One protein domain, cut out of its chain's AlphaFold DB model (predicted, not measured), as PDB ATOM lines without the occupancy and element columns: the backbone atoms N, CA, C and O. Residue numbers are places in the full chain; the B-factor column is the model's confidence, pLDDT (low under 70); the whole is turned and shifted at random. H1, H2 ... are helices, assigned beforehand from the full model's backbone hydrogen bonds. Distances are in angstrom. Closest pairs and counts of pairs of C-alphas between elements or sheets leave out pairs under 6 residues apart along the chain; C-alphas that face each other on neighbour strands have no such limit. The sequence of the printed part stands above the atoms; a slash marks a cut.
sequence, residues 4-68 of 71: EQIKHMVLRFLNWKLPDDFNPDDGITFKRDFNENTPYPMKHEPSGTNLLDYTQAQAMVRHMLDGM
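Overview. This is residues 4 to 68 of the 71 residues of an uncharacterized protein of Rhizobium leguminosarum (UniProt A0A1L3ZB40). With little regular structure, two helices, H1 and H2, pack at a steep angle at one end, and the long unnamed stretch between them loops far away and folds back. In that stretch residues 24 to 29 stick out, and a thin arm turns back near Pro 39, its residues 33 to 34 paired antiparallel with 42 to 43. The 65 printed residues include two named helices, H1 then H2, holding 24 residues, and no named strand: all helix. The whole is loose, radius of gyration of the C-alphas 15.0 A, spanning 48 by 25 by 18 A.

Along the chain. Find C-alpha 4 at (-43.529, -14.092, -27.026); H1 runs from there to residue 14, 15.3 A. H2, residues 54 to 66, covers 18.3 A and ends at C-alpha 66, (-30.655, -4.224, -26.842).

Arrangement. Look at Val 10 and Gln 58: their C-alphas, 5.7 A apart, are the closest where H1 and H2 touch. The helices run opposite ways at a steep tilt of 61 degrees. In both, every O i to N i+4 pair is within hydrogen-bond range.

Size, cuts and confidence. The C-alphas of Pro 39 and Asp 66 are the two farthest apart, 49.4 A. The link from H1 to H2 is long, 39 residues. The printed part has no cut, and no printed residue is under 70 in pLDDT.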
ATOM      1  N   GLU A   4     -43.282 -12.823 -26.324       98.19
ATOM      2  CA  GLU A   4     -43.529 -14.092 -27.026       98.19
ATOM      3  C   GLU A   4     -42.551 -14.312 -28.191       98.19
ATOM      4  O   GLU A   4     -42.102 -15.439 -28.408       98.19
ATOM      5  N   GLN A   5     -42.145 -13.255 -28.907       98.12
ATOM      6  CA  GLN A   5     -41.091 -13.361 -29.923       98.12
ATOM      7  C   GLN A   5     -39.744 -13.726 -29.285       98.12
ATOM      8  O   GLN A   5     -39.058 -14.620 -29.777       98.12
ATOM      9  N   ILE A   6     -39.394 -13.100 -28.156       98.25
ATOM     10  CA  ILE A   6     -38.170 -13.417 -27.403       98.25
ATOM     11  C   ILE A   6     -38.195 -14.873 -26.936       98.25
ATOM     12  O   ILE A   6     -37.243 -15.612 -27.173       98.25
ATOM     13  N   LYS A   7     -39.294 -15.322 -26.328       98.50
ATOM     14  CA  LYS A   7     -39.485 -16.719 -25.922       98.50
ATOM     15  C   LYS A   7     -39.334 -17.680 -27.098       98.50
ATOM     16  O   LYS A   7     -38.665 -18.702 -26.964       98.50
ATOM     17  N   HIS A   8     -39.899 -17.350 -28.260       98.50
ATOM     18  CA  HIS A   8     -39.714 -18.152 -29.466       98.50
ATOM     19  C   HIS A   8     -38.234 -18.231 -29.873       98.50
ATOM     20  O   HIS A   8     -37.739 -19.324 -30.135       98.50
ATOM     21  N   MET A   9     -37.501 -17.112 -29.862       98.44
ATOM     22  CA  MET A   9     -36.059 -17.085 -30.156       98.44
ATOM     23  C   MET A   9     -35.251 -17.944 -29.172       98.44
ATOM     24  O   MET A   9     -34.400 -18.721 -29.602       98.44
ATOM     25  N   VAL A  10     -35.556 -17.867 -27.873       98.62
ATOM     26  CA  VAL A  10     -34.913 -18.691 -26.833       98.62
ATOM     27  C   VAL A  10     -35.134 -20.175 -27.102       98.62
ATOM     28  O   VAL A  10     -34.180 -20.946 -27.153       98.62
ATOM     29  N   LEU A  11     -36.382 -20.585 -27.344       98.50
ATOM     30  CA  LEU A  11     -36.704 -21.984 -27.629       98.50
ATOM     31  C   LEU A  11     -36.041 -22.479 -28.917       98.50
ATOM     32  O   LEU A  11     -35.615 -23.633 -28.981       98.50
ATOM     33  N   ARG A  12     -35.912 -21.617 -29.931       98.38
ATOM     34  CA  ARG A  12     -35.183 -21.933 -31.164       98.38
ATOM     35  C   ARG A  12     -33.700 -22.168 -30.903       98.38
ATOM     36  O   ARG A  12     -33.180 -23.151 -31.418       98.38
ATOM     37  N   PHE A  13     -33.050 -21.330 -30.096       98.25
ATOM     38  CA  PHE A  13     -31.649 -21.521 -29.714       98.25
ATOM     39  C   PHE A  13     -31.446 -22.819 -28.922       98.25
ATOM     40  O   PHE A  13     -30.590 -23.625 -29.270       98.25
ATOM     41  N   LEU A  14     -32.272 -23.072 -27.906       98.44
ATOM     42  CA  LEU A  14     -32.128 -24.256 -27.054       98.44
ATOM     43  C   LEU A  14     -32.274 -25.575 -27.830       98.44
ATOM     44  O   LEU A  14     -31.600 -26.549 -27.507       98.44
ATOM     45  N   ASN A  15     -33.104 -25.597 -28.876       97.56
ATOM     46  CA  ASN A  15     -33.286 -26.761 -29.752       97.56
ATOM     47  C   ASN A  15     -32.358 -26.763 -30.978       97.56
ATOM     48  O   ASN A  15     -32.439 -27.664 -31.813       97.56
ATOM     49  N   TRP A  16     -31.499 -25.757 -31.133       97.69
ATOM     50  CA  TRP A  16     -30.561 -25.712 -32.242       97.69
ATOM     51  C   TRP A  16     -29.395 -26.655 -31.959       97.69
ATOM     52  O   TRP A  16     -28.663 -26.465 -30.990       97.69
ATOM     53  N   LYS A  17     -29.240 -27.680 -32.802       96.38
ATOM     54  CA  LYS A  17     -28.050 -28.530 -32.821       96.38
ATOM     55  C   LYS A  17     -26.841 -27.668 -33.185       96.38
ATOM     56  O   LYS A  17     -26.893 -26.951 -34.186       96.38
ATOM     57  N   LEU A  18     -25.781 -27.735 -32.384       94.62
ATOM     58  CA  LEU A  18     -24.576 -26.956 -32.648       94.62
ATOM     59  C   LEU A  18     -23.941 -27.389 -33.985       94.62
ATOM     60  O   LEU A  18     -24.020 -28.572 -34.334       94.62
ATOM     61  N   PRO A  19     -23.315 -26.457 -34.729       93.81
ATOM     62  CA  PRO A  19     -22.657 -26.758 -35.999       93.81
ATOM     63  C   PRO A  19     -21.591 -27.853 -35.890       93.81
ATOM     64  O   PRO A  19     -20.997 -28.056 -34.827       93.81
ATOM     65  N   ASP A  20     -21.303 -28.537 -36.997       91.69
ATOM     66  CA  ASP A  20     -20.274 -29.589 -37.054       91.69
ATOM     67  C   ASP A  20     -18.858 -29.051 -36.783       91.69
ATOM     68  O   ASP A  20     -18.019 -29.745 -36.206       91.69
ATOM     69  N   ASP A  21     -18.619 -27.786 -37.115       92.75
ATOM     70  CA  ASP A  21     -17.381 -27.044 -36.888       92.75
ATOM     71  C   ASP A  21     -17.401 -26.210 -35.593       92.75
ATOM     72  O   ASP A  21     -16.529 -25.367 -35.389       92.75
ATOM     73  N   PHE A  22     -18.361 -26.454 -34.689       94.06
ATOM     74  CA  PHE A  22     -18.388 -25.810 -33.376       94.06
ATOM     75  C   PHE A  22     -17.081 -26.062 -32.611       94.06
ATOM     76  O   PHE A  22     -16.783 -27.192 -32.212       94.06
ATOM     77  N   ASN A  23     -16.331 -24.983 -32.397       93.38
ATOM     78  CA  ASN A  23     -15.016 -24.991 -31.774       93.38
ATOM     79  C   ASN A  23     -14.922 -23.831 -30.765       93.38
ATOM     80  O   ASN A  23     -14.534 -22.728 -31.156       93.38
ATOM     81  N   PRO A  24     -15.351 -24.035 -29.503       93.56
ATOM     82  CA  PRO A  24     -15.243 -23.005 -28.473       93.56
ATOM     83  C   PRO A  24     -13.765 -22.708 -28.157       93.56
ATOM     84  O   PRO A  24     -12.910 -23.573 -28.336       93.56
ATOM     85  N   ASP A  25     -13.485 -21.489 -27.695       93.50
ATOM     86  CA  ASP A  25     -12.154 -21.008 -27.287       93.50
ATOM     87  C   ASP A  25     -12.192 -20.532 -25.813       93.50
ATOM     88  O   ASP A  25     -13.153 -20.815 -25.096       93.50
ATOM     89  N   ASP A  26     -11.154 -19.826 -25.355       94.88
ATOM     90  CA  ASP A  26     -10.982 -19.264 -24.009       94.88
ATOM     91  C   ASP A  26     -10.866 -20.340 -22.918       94.88
ATOM     92  O   ASP A  26     -11.493 -20.307 -21.860       94.88
ATOM     93  N   GLY A  27     -10.059 -21.365 -23.208       94.56
ATOM     94  CA  GLY A  27      -9.795 -22.475 -22.288       94.56
ATOM     95  C   GLY A  27     -10.878 -23.558 -22.263       94.56
ATOM     96  O   GLY A  27     -10.773 -24.503 -21.479       94.56
ATOM     97  N   ILE A  28     -11.890 -23.471 -23.129       93.75
ATOM     98  CA  ILE A  28     -12.911 -24.506 -23.315       93.75
ATOM     99  C   ILE A  28     -12.549 -25.340 -24.548       93.75
ATOM    100  O   ILE A  28     -12.231 -24.809 -25.601       93.75
ATOM    101  N   THR A  29     -12.610 -26.668 -24.442       91.62
ATOM    102  CA  THR A  29     -12.405 -27.577 -25.581       91.62
ATOM    103  C   THR A  29     -13.571 -28.547 -25.677       91.62
ATOM    104  O   THR A  29     -13.918 -29.211 -24.700       91.62
ATOM    105  N   PHE A  30     -14.166 -28.659 -26.866       92.94
ATOM    106  CA  PHE A  30     -15.231 -29.620 -27.135       92.94
ATOM    107  C   PHE A  30     -14.670 -30.870 -27.821       92.94
ATOM    108  O   PHE A  30     -14.229 -30.828 -28.968       92.94
ATOM    109  N   LYS A  31     -14.715 -32.010 -27.123       92.38
ATOM    110  CA  LYS A  31     -14.393 -33.312 -27.713       92.38
ATOM    111  C   LYS A  31     -15.641 -33.881 -28.391       92.38
ATOM    112  O   LYS A  31     -16.538 -34.362 -27.707       92.38
ATOM    113  N   ARG A  32     -15.703 -33.820 -29.724       92.44
ATOM    114  CA  ARG A  32     -16.864 -34.298 -30.496       92.44
ATOM    115  C   ARG A  32     -16.961 -35.820 -30.533       92.44
ATOM    116  O   ARG A  32     -18.030 -36.370 -30.282       92.44
ATOM    117  N   ASP A  33     -15.871 -36.484 -30.886       94.50
ATOM    118  CA  ASP A  33     -15.852 -37.932 -31.062       94.50
ATOM    119  C   ASP A  33     -15.596 -38.640 -29.723       94.50
ATOM    120  O   ASP A  33     -14.812 -38.186 -28.883       94.50
ATOM    121  N   PHE A  34     -16.277 -39.763 -29.512       95.19
ATOM    122  CA  PHE A  34     -16.077 -40.618 -28.349       95.19
ATOM    123  C   PHE A  34     -16.227 -42.093 -28.719       95.19
ATOM    124  O   PHE A  34     -16.711 -42.439 -29.800       95.19
ATOM    125  N   ASN A  35     -15.798 -42.974 -27.812       96.56
ATOM    126  CA  ASN A  35     -15.754 -44.418 -28.042       96.56
ATOM    127  C   ASN A  35     -14.878 -44.824 -29.246       96.56
ATOM    128  O   ASN A  35     -15.097 -45.880 -29.842       96.56
ATOM    129  N   GLU A  36     -13.865 -44.021 -29.578       94.69
ATOM    130  CA  GLU A  36     -13.074 -44.149 -30.812       94.69
ATOM    131  C   GLU A  36     -12.302 -45.473 -30.899       94.69
ATOM    132  O   GLU A  36     -12.069 -45.994 -31.983       94.69
ATOM    133  N   ASN A  37     -11.949 -46.047 -29.746       94.56
ATOM    134  CA  ASN A  37     -11.225 -47.317 -29.641       94.56
ATOM    135  C   ASN A  37     -12.151 -48.518 -29.379       94.56
ATOM    136  O   ASN A  37     -11.701 -49.560 -28.903       94.56
ATOM    137  N   THR A  38     -13.451 -48.371 -29.632       96.00
ATOM    138  CA  THR A  38     -14.451 -49.433 -29.453       96.00
ATOM    139  C   THR A  38     -15.106 -49.791 -30.793       96.00
ATOM    140  O   THR A  38     -15.025 -49.006 -31.736       96.00
ATOM    141  N   PRO A  39     -15.820 -50.928 -30.898       97.25
ATOM    142  CA  PRO A  39     -16.577 -51.269 -32.106       97.25
ATOM    143  C   PRO A  39     -17.713 -50.292 -32.465       97.25
ATOM    144  O   PRO A  39     -18.292 -50.414 -33.542       97.25
ATOM    145  N   TYR A  40     -18.051 -49.350 -31.577       95.44
ATOM    146  CA  TYR A  40     -19.175 -48.426 -31.725       95.44
ATOM    147  C   TYR A  40     -18.716 -46.973 -31.522       95.44
ATOM    148  O   TYR A  40     -19.052 -46.362 -30.500       95.44
ATOM    149  N   PRO A  41     -17.928 -46.412 -32.459       95.50
ATOM    150  CA  PRO A  41     -17.573 -45.000 -32.417       95.50
ATOM    151  C   PRO A  41     -18.837 -44.142 -32.515       95.50
ATOM    152  O   PRO A  41     -19.763 -44.452 -33.267       95.50
ATOM    153  N   MET A  42     -18.882 -43.059 -31.743       96.00
ATOM    154  CA  MET A  42     -20.041 -42.175 -31.655       96.00
ATOM    155  C   MET A  42     -19.617 -40.708 -31.611       96.00
ATOM    156  O   MET A  42     -18.457 -40.378 -31.366       96.00
ATOM    157  N   LYS A  43     -20.588 -39.823 -31.846       94.38
ATOM    158  CA  LYS A  43     -20.406 -38.372 -31.813       94.38
ATOM    159  C   LYS A  43     -21.329 -37.742 -30.789       94.38
ATOM    160  O   LYS A  43     -22.504 -38.101 -30.703       94.38
ATOM    161  N   HIS A  44     -20.801 -36.797 -30.025       94.50
ATOM    162  CA  HIS A  44     -21.623 -35.871 -29.269       94.50
ATOM    163  C   HIS A  44     -22.307 -34.911 -30.238       94.50
ATOM    164  O   HIS A  44     -21.660 -34.299 -31.086       94.50
ATOM    165  N   GLU A  45     -23.619 -34.777 -30.076       93.38
ATOM    166  CA  GLU A  45     -24.478 -33.953 -30.926       93.38
ATOM    167  C   GLU A  45     -25.223 -32.931 -30.058       93.38
ATOM    168  O   GLU A  45     -26.441 -33.035 -29.890       93.38
ATOM    169  N   PRO A  46     -24.492 -31.999 -29.413       94.88
ATOM    170  CA  PRO A  46     -25.086 -31.068 -28.471       94.88
ATOM    171  C   PRO A  46     -26.048 -30.103 -29.166       94.88
ATOM    172  O   PRO A  46     -25.861 -29.719 -30.323       94.88
ATOM    173  N   SER A  47     -27.050 -29.661 -28.420       97.06
ATOM    174  CA  SER A  47     -27.910 -28.533 -28.767       97.06
ATOM    175  C   SER A  47     -27.643 -27.339 -27.851       97.06
ATOM    176  O   SER A  47     -26.862 -27.440 -26.907       97.06
ATOM    177  N   GLY A  48     -28.303 -26.202 -28.085       96.31
ATOM    178  CA  GLY A  48     -28.160 -25.012 -27.236       96.31
ATOM    179  C   GLY A  48     -28.397 -25.267 -25.738       96.31
ATOM    180  O   GLY A  48     -27.750 -24.634 -24.909       96.31
ATOM    181  N   THR A  49     -29.234 -26.248 -25.374       95.62
ATOM    182  CA  THR A  49     -29.414 -26.713 -23.980       95.62
ATOM    183  C   THR A  49     -28.153 -27.279 -23.321       95.62
ATOM    184  O   THR A  49     -28.074 -27.300 -22.097       95.62
ATOM    185  N   ASN A  50     -27.169 -27.745 -24.094       95.81
ATOM    186  CA  ASN A  50     -25.876 -28.179 -23.564       95.81
ATOM    187  C   ASN A  50     -24.953 -26.999 -23.220       95.81
ATOM    188  O   ASN A  50     -23.921 -27.225 -22.593       95.81
ATOM    189  N   LEU A  51     -25.301 -25.774 -23.634       95.75
ATOM    190  CA  LEU A  51     -24.530 -24.559 -23.360       95.75
ATOM    191  C   LEU A  51     -25.193 -23.683 -22.297       95.75
ATOM    192  O   LEU A  51     -24.517 -23.247 -21.371       95.75
ATOM    193  N   LEU A  52     -26.494 -23.416 -22.439       98.00
ATOM    194  CA  LEU A  52     -27.234 -22.493 -21.578       98.00
ATOM    195  C   LEU A  52     -28.570 -23.098 -21.148       98.00
ATOM    196  O   LEU A  52     -29.246 -23.774 -21.929       98.00
ATOM    197  N   ASP A  53     -28.993 -22.780 -19.927       98.31
ATOM    198  CA  ASP A  53     -30.383 -22.972 -19.526       98.31
ATOM    199  C   ASP A  53     -31.309 -21.912 -20.158       98.31
ATOM    200  O   ASP A  53     -30.880 -20.978 -20.844       98.31
ATOM    201  N   TYR A  54     -32.618 -22.058 -19.936       98.31
ATOM    202  CA  TYR A  54     -33.610 -21.138 -20.492       98.31
ATOM    203  C   TYR A  54     -33.408 -19.685 -20.045       98.31
ATOM    204  O   TYR A  54     -33.541 -18.770 -20.858       98.31
ATOM    205  N   THR A  55     -33.084 -19.465 -18.773       98.50
ATOM    206  CA  THR A  55     -32.903 -18.127 -18.203       98.50
ATOM    207  C   THR A  55     -31.667 -17.454 -18.789       98.50
ATOM    208  O   THR A  55     -31.727 -16.298 -19.207       98.50
ATOM    209  N   GLN A  56     -30.560 -18.186 -18.888       98.69
ATOM    210  CA  GLN A  56     -29.319 -17.712 -19.491       98.69
ATOM    211  C   GLN A  56     -29.502 -17.398 -20.983       98.69
ATOM    212  O   GLN A  56     -29.111 -16.324 -21.445       98.69
ATOM    213  N   ALA A  57     -30.163 -18.283 -21.736       98.56
ATOM    214  CA  ALA A  57     -30.468 -18.050 -23.147       98.56
ATOM    215  C   ALA A  57     -31.413 -16.850 -23.345       98.56
ATOM    216  O   ALA A  57     -31.238 -16.070 -24.281       98.56
ATOM    217  N   GLN A  58     -32.384 -16.647 -22.448       98.56
ATOM    218  CA  GLN A  58     -33.243 -15.463 -22.464       98.56
ATOM    219  C   GLN A  58     -32.454 -14.174 -22.226       98.56
ATOM    220  O   GLN A  58     -32.665 -13.197 -22.949       98.56
ATOM    221  N   ALA A  59     -31.538 -14.169 -21.256       98.62
ATOM    222  CA  ALA A  59     -30.659 -13.031 -21.005       98.62
ATOM    223  C   ALA A  59     -29.784 -12.717 -22.229       98.62
ATOM    224  O   ALA A  59     -29.715 -11.562 -22.647       98.62
ATOM    225  N   MET A  60     -29.208 -13.742 -22.868       98.38
ATOM    226  CA  MET A  60     -28.437 -13.598 -24.108       98.38
ATOM    227  C   MET A  60     -29.280 -12.993 -25.246       98.38
ATOM    228  O   MET A  60     -28.837 -12.048 -25.895       98.38
ATOM    229  N   VAL A  61     -30.507 -13.482 -25.485       98.12
ATOM    230  CA  VAL A  61     -31.390 -12.918 -26.528       98.12
ATOM    231  C   VAL A  61     -31.716 -11.455 -26.246       98.12
ATOM    232  O   VAL A  61     -31.655 -10.632 -27.158       98.12
ATOM    233  N   ARG A  62     -32.036 -11.105 -24.996       97.88
ATOM    234  CA  ARG A  62     -32.302  -9.708 -24.622       97.88
ATOM    235  C   ARG A  62     -31.076  -8.823 -24.838       97.88
ATOM    236  O   ARG A  62     -31.235  -7.740 -25.382       97.88
ATOM    237  N   HIS A  63     -29.884  -9.306 -24.490       98.06
ATOM    238  CA  HIS A  63     -28.633  -8.589 -24.734       98.06
ATOM    239  C   HIS A  63     -28.405  -8.303 -26.228       98.06
ATOM    240  O   HIS A  63     -28.099  -7.174 -26.591       98.06
ATOM    241  N   MET A  64     -28.619  -9.289 -27.109       97.06
ATOM    242  CA  MET A  64     -28.497  -9.074 -28.559       97.06
ATOM    243  C   MET A  64     -29.510  -8.054 -29.092       97.06
ATOM    244  O   MET A  64     -29.178  -7.256 -29.963       97.06
ATOM    245  N   LEU A  65     -30.749  -8.089 -28.590       95.69
ATOM    246  CA  LEU A  65     -31.814  -7.181 -29.023       95.69
ATOM    247  C   LEU A  65     -31.589  -5.735 -28.568       95.69
ATOM    248  O   LEU A  65     -31.959  -4.822 -29.299       95.69
ATOM    249  N   ASP A  66     -30.998  -5.541 -27.390       95.31
ATOM    250  CA  ASP A  66     -30.655  -4.224 -26.842       95.31
ATOM    251  C   ASP A  66     -29.640  -3.476 -27.726       95.31
ATOM    252  O   ASP A  66     -29.726  -2.265 -27.890       95.31
ATOM    253  N   GLY A  67     -28.722  -4.208 -28.367       93.75
ATOM    254  CA  GLY A  67     -27.701  -3.651 -29.259       93.75
ATOM    255  C   GLY A  67     -28.088  -3.555 -30.739       93.75
ATOM    256  O   GLY A  67     -27.210  -3.300 -31.565       93.75
ATOM    257  N   MET A  68     -29.346  -3.809 -31.118       94.69
ATOM    258  CA  MET A  68     -29.728  -3.753 -32.534       94.69
ATOM    259  C   MET A  68     -29.746  -2.311 -33.062       94.69
ATOM    260  O   MET A  68     -30.276  -1.425 -32.391       94.69
TER     261      MET A  68